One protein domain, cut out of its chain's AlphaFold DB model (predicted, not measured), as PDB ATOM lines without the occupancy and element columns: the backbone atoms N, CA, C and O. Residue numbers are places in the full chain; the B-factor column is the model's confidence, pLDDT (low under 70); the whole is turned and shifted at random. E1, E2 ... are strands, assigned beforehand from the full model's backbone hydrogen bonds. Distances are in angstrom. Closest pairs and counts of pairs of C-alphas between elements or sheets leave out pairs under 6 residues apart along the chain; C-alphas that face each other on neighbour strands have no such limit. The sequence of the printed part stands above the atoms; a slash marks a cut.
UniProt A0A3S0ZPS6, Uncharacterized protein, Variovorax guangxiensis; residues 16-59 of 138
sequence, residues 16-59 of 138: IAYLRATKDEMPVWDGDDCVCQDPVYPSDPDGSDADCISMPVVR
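AT A GLANCE: This is residues 16 to 59 of the 138 residues of an uncharacterized protein of Variovorax guangxiensis (UniProt A0A3S0ZPS6). With little regular structure, this is a two-strand ribbon, the hairpin E1 and E2, whose strands are joined by a long, winding loop, residues 23 to 51. The printed part has 44 residues, no named helix and two strands, E1 then E2, in one antiparallel sheet; the class is all strand, with 14 residues in named elements. It is compact, with a radius of gyration of the C-alphas of 9.9 A, and elongated, spanning 32 by 19 by 19 A.

IN THESE COORDINATES: E1, residues 16 to 22, is 19.3 A long and begins at C-alpha 16 (140.778, 124.828, 107.452). E2, residues 52 to 58, is 18.9 A long and ends at C-alpha 58 (143.592, 128.661, 104.683).

HOW THE PARTS SIT: E1 and E2 are antiparallel neighbours, with 147 degrees between their directions. C-alphas 18 and 56 face each other at 4.6 A. N 19 and O 55, 2.9 A, and N 53 and O 21, 2.8 A, are within hydrogen-bond range.

THE WHOLE: The C-alphas of Asp 46 and Arg 59, the two farthest apart, are 32.9 A apart. The printed part has no cut. The link from E1 to E2, 29 residues, is long. Confidence is under 70 at residues 30 to 34 and 42 to 50.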
ATOM      1  N   ILE A  16     140.368 126.036 106.722       90.31
ATOM      2  CA  ILE A  16     140.778 124.828 107.452       90.31
ATOM      3  C   ILE A  16     140.669 124.976 108.967       90.31
ATOM      4  O   ILE A  16     140.655 123.968 109.669       90.31
ATOM      5  N   ALA A  17     140.640 126.213 109.454       90.50
ATOM      6  CA  ALA A  17     140.477 126.550 110.857       90.50
ATOM      7  C   ALA A  17     140.154 128.038 111.020       90.50
ATOM      8  O   ALA A  17     140.304 128.821 110.084       90.50
ATOM      9  N   TYR A  18     139.801 128.431 112.235       88.88
ATOM     10  CA  TYR A  18     139.668 129.811 112.664       88.88
ATOM     11  C   TYR A  18     140.588 130.073 113.854       88.88
ATOM     12  O   TYR A  18     140.707 129.243 114.760       88.88
ATOM     13  N   LEU A  19     141.238 131.233 113.830       88.75
ATOM     14  CA  LEU A  19     142.038 131.762 114.929       88.75
ATOM     15  C   LEU A  19     141.303 132.918 115.589       88.75
ATOM     16  O   LEU A  19     140.557 133.649 114.932       88.75
ATOM     17  N   ARG A  20     141.582 133.129 116.871       87.38
ATOM     18  CA  ARG A  20     141.229 134.373 117.540       87.38
ATOM     19  C   ARG A  20     142.078 135.508 116.971       87.38
ATOM     20  O   ARG A  20     143.304 135.413 116.891       87.38
ATOM     21  N   ALA A  21     141.427 136.586 116.572       87.88
ATOM     22  CA  ALA A  21     142.087 137.818 116.170       87.88
ATOM     23  C   ALA A  21     141.366 139.017 116.777       87.88
ATOM     24  O   ALA A  21     140.193 138.923 117.131       87.88
ATOM     25  N   THR A  22     142.042 140.152 116.889       87.19
ATOM     26  CA  THR A  22     141.377 141.416 117.212       87.19
ATOM     27  C   THR A  22     140.505 141.865 116.035       87.19
ATOM     28  O   THR A  22     140.704 141.433 114.898       87.19
ATOM     29  N   LYS A  23     139.567 142.791 116.265       85.50
ATOM     30  CA  LYS A  23     138.814 143.458 115.178       85.50
ATOM     31  C   LYS A  23     139.697 144.173 114.148       85.50
ATOM     32  O   LYS A  23     139.237 144.413 113.039       85.50
ATOM     33  N   ASP A  24     140.942 144.472 114.509       87.50
ATOM     34  CA  ASP A  24     141.959 145.027 113.611       87.50
ATOM     35  C   ASP A  24     142.718 143.934 112.830       87.50
ATOM     36  O   ASP A  24     143.784 144.195 112.281       87.50
ATOM     37  N   GLU A  25     142.191 142.704 112.802       84.12
ATOM     38  CA  GLU A  25     142.717 141.552 112.055       84.12
ATOM     39  C   GLU A  25     144.100 141.068 112.528       84.12
ATOM     40  O   GLU A  25     144.817 140.372 111.807       84.12
ATOM     41  N   MET A  26     144.478 141.388 113.770       87.06
ATOM     42  CA  MET A  26     145.732 140.921 114.358       87.06
ATOM     43  C   MET A  26     145.516 139.607 115.115       87.06
ATOM     44  O   MET A  26     144.686 139.582 116.025       87.06
ATOM     45  N   PRO A  27     146.262 138.529 114.805       87.25
ATOM     46  CA  PRO A  27     146.155 137.272 115.540       87.25
ATOM     47  C   PRO A  27     146.479 137.478 117.021       87.25
ATOM     48  O   PRO A  27     147.483 138.119 117.354       87.25
ATOM     49  N   VAL A  28     145.652 136.913 117.895       82.31
ATOM     50  CA  VAL A  28     145.906 136.857 119.338       82.31
ATOM     51  C   VAL A  28     146.532 135.496 119.645       82.31
ATOM     52  O   VAL A  28     146.154 134.491 119.045       82.31
ATOM     53  N   TRP A  29     147.559 135.502 120.497       77.62
ATOM     54  CA  TRP A  29     148.245 134.302 120.973       77.62
ATOM     55  C   TRP A  29     148.436 134.416 122.489       77.62
ATOM     56  O   TRP A  29     149.479 134.865 122.967       77.62
ATOM     57  N   ASP A  30     147.415 134.068 123.254       69.75
ATOM     58  CA  ASP A  30     147.509 133.751 124.667       69.75
ATOM     59  C   ASP A  30     147.654 132.231 124.857       69.75
ATOM     60  O   ASP A  30     147.413 131.435 123.950       69.75
ATOM     61  N   GLY A  31     148.174 131.810 126.011       61.78
ATOM     62  CA  GLY A  31     148.558 130.415 126.259       61.78
ATOM     63  C   GLY A  31     147.414 129.394 126.195       61.78
ATOM     64  O   GLY A  31     147.715 128.200 126.216       61.78
ATOM     65  N   ASP A  32     146.160 129.851 126.094       64.50
ATOM     66  CA  ASP A  32     144.943 129.039 126.012       64.50
ATOM     67  C   ASP A  32     144.200 129.214 124.665       64.50
ATOM     68  O   ASP A  32     143.139 128.612 124.464       64.50
ATOM     69  N   ASP A  33     144.749 129.989 123.718       66.06
ATOM     70  CA  ASP A  33     144.101 130.246 122.433       66.06
ATOM     71  C   ASP A  33     143.947 128.954 121.614       66.06
ATOM     72  O   ASP A  33     144.903 128.255 121.253       66.06
ATOM     73  N   CYS A  34     142.691 128.637 121.302       64.81
ATOM     74  CA  CYS A  34     142.310 127.442 120.572       64.81
ATOM     75  C   CYS A  34     142.218 127.706 119.063       64.81
ATOM     76  O   CYS A  34     141.729 128.735 118.600       64.81
ATOM     77  N   VAL A  35     142.684 126.735 118.278       77.19
ATOM     78  CA  VAL A  35     142.457 126.676 116.831       77.19
ATOM     79  C   VAL A  35     141.172 125.885 116.608       77.19
ATOM     80  O   VAL A  35     141.130 124.686 116.897       77.19
ATOM     81  N   CYS A  36     140.126 126.544 116.114       80.81
ATOM     82  CA  CYS A  36     138.789 125.958 116.014       80.81
ATOM     83  C   CYS A  36     138.430 125.581 114.579       80.81
ATOM     84  O   CYS A  36     138.860 126.227 113.628       80.81
ATOM     85  N   GLN A  37     137.620 124.534 114.415       82.44
ATOM     86  CA  GLN A  37     137.100 124.145 113.102       82.44
ATOM     87  C   GLN A  37     135.969 125.074 112.632       82.44
ATOM     88  O   GLN A  37     135.838 125.318 111.436       82.44
ATOM     89  N   ASP A  38     135.210 125.628 113.578       81.56
ATOM     90  CA  ASP A  38     134.090 126.541 113.347       81.56
ATOM     91  C   ASP A  38     134.425 127.957 113.854       81.56
ATOM     92  O   ASP A  38     135.286 128.100 114.729       81.56
ATOM     93  N   PRO A  39     133.773 129.018 113.338       81.81
ATOM     94  CA  PRO A  39     133.938 130.370 113.858       81.81
ATOM     95  C   PRO A  39     133.328 130.468 115.260       81.81
ATOM     96  O   PRO A  39     132.133 130.247 115.447       81.81
ATOM     97  N   VAL A  40     134.160 130.806 116.245       76.38
ATOM     98  CA  VAL A  40     133.764 130.857 117.660       76.38
ATOM     99  C   VAL A  40     133.575 132.298 118.132       76.38
ATOM    100  O   VAL A  40     132.638 132.575 118.861       76.38
ATOM    101  N   TYR A  41     134.374 133.252 117.654       72.25
ATOM    102  CA  TYR A  41     134.327 134.644 118.105       72.25
ATOM    103  C   TYR A  41     133.425 135.556 117.260       72.25
ATOM    104  O   TYR A  41     133.496 135.484 116.022       72.25
ATOM    105  N   PRO A  42     132.680 136.478 117.906       66.75
ATOM    106  CA  PRO A  42     132.570 136.635 119.363       66.75
ATOM    107  C   PRO A  42     131.613 135.592 119.978       66.75
ATOM    108  O   PRO A  42     130.439 135.541 119.612       66.75
ATOM    109  N   SER A  43     132.106 134.777 120.918       64.38
ATOM    110  CA  SER A  43     131.333 133.717 121.593       64.38
ATOM    111  C   SER A  43     130.843 134.100 122.979       64.38
ATOM    112  O   SER A  43     129.888 133.480 123.449       64.38
ATOM    113  N   ASP A  44     131.506 135.040 123.664       62.00
ATOM    114  CA  ASP A  44     131.326 135.164 125.110       62.00
ATOM    115  C   ASP A  44     130.158 136.094 125.490       62.00
ATOM    116  O   ASP A  44     130.192 137.292 125.181       62.00
ATOM    117  N   PRO A  45     129.099 135.585 126.153       58.78
ATOM    118  CA  PRO A  45     127.988 136.404 126.635       58.78
ATOM    119  C   PRO A  45     128.370 137.409 127.732       58.78
ATOM    120  O   PRO A  45     127.588 138.328 127.985       58.78
ATOM    121  N   ASP A  46     129.523 137.257 128.391       66.94
ATOM    122  CA  ASP A  46     129.995 138.185 129.429       66.94
ATOM    123  C   ASP A  46     130.788 139.392 128.880       66.94
ATOM    124  O   ASP A  46     131.077 140.340 129.617       66.94
ATOM    125  N   GLY A  47     131.080 139.393 127.575       63.88
ATOM    126  CA  GLY A  47     131.801 140.462 126.890       63.88
ATOM    127  C   GLY A  47     133.319 140.447 127.085       63.88
ATOM    128  O   GLY A  47     133.970 141.387 126.628       63.88
ATOM    129  N   SER A  48     133.893 139.412 127.709       66.88
ATOM    130  CA  SER A  48     135.346 139.253 127.865       66.88
ATOM    131  C   SER A  48     136.075 139.230 126.507       66.88
ATOM    132  O   SER A  48     137.147 139.815 126.360       66.88
ATOM    133  N   ASP A  49     135.415 138.672 125.488       67.69
ATOM    134  CA  ASP A  49     135.887 138.567 124.104       67.69
ATOM    135  C   ASP A  49     135.221 139.560 123.139       67.69
ATOM    136  O   ASP A  49     135.257 139.372 121.920       67.69
ATOM    137  N   ALA A  50     134.610 140.639 123.649       68.00
ATOM    138  CA  ALA A  50     133.858 141.598 122.829       68.00
ATOM    139  C   ALA A  50     134.681 142.241 121.694       68.00
ATOM    140  O   ALA A  50     134.096 142.752 120.734       68.00
ATOM    141  N   ASP A  51     136.013 142.208 121.781       77.44
ATOM    142  CA  ASP A  51     136.945 142.763 120.794       77.44
ATOM    143  C   ASP A  51     137.652 141.723 119.916       77.44
ATOM    144  O   ASP A  51     138.548 142.076 119.142       77.44
ATOM    145  N   CYS A  52     137.207 140.466 119.971       83.38
ATOM    146  CA  CYS A  52     137.758 139.379 119.171       83.38
ATOM    147  C   CYS A  52     136.855 138.987 117.990       83.38
ATOM    148  O   CYS A  52     135.630 139.106 118.039       83.38
ATOM    149  N   ILE A  53     137.478 138.480 116.927       86.00
ATOM    150  CA  ILE A  53     136.851 137.932 115.722       86.00
ATOM    151  C   ILE A  53     137.459 136.569 115.380       86.00
ATOM    152  O   ILE A  53     138.584 136.253 115.771       86.00
ATOM    153  N   SER A  54     136.711 135.772 114.617       87.62
ATOM    154  CA  SER A  54     137.196 134.513 114.047       87.62
ATOM    155  C   SER A  54     137.894 134.784 112.719       87.62
ATOM    156  O   SER A  54     137.236 135.011 111.705       87.62
ATOM    157  N   MET A  55     139.223 134.751 112.710       89.56
ATOM    158  CA  MET A  55     140.008 134.931 111.494       89.56
ATOM    159  C   MET A  55     140.186 133.586 110.774       89.56
ATOM    160  O   MET A  55     140.739 132.657 111.368       89.56
ATOM    161  N   PRO A  56     139.747 133.451 109.510       89.94
ATOM    162  CA  PRO A  56     139.879 132.207 108.765       89.94
ATOM    163  C   PRO A  56     141.342 131.918 108.424       89.94
ATOM    164  O   PRO A  56     142.087 132.782 107.962       89.94
ATOM    165  N   VAL A  57     141.732 130.662 108.589       89.25
ATOM    166  CA  VAL A  57     143.019 130.123 108.164       89.25
ATOM    167  C   VAL A  57     142.790 129.249 106.945       89.25
ATOM    168  O   VAL A  57     141.947 128.354 106.956       89.25
ATOM    169  N   VAL A  58     143.580 129.475 105.903       91.19
ATOM    170  CA  VAL A  58     143.592 128.661 104.683       91.19
ATOM    171  C   VAL A  58     144.966 128.034 104.505       91.19
ATOM    172  O   VAL A  58     145.963 128.515 105.053       91.19
ATOM    173  N   ARG A  59     145.054 126.953 103.727       91.94
ATOM    174  CA  ARG A  59     146.363 126.392 103.382       91.94
ATOM    175  C   ARG A  59     147.053 127.294 102.374       91.94
ATOM    176  O   ARG A  59     146.451 127.701 101.382       91.94
TER     177      ARG A  59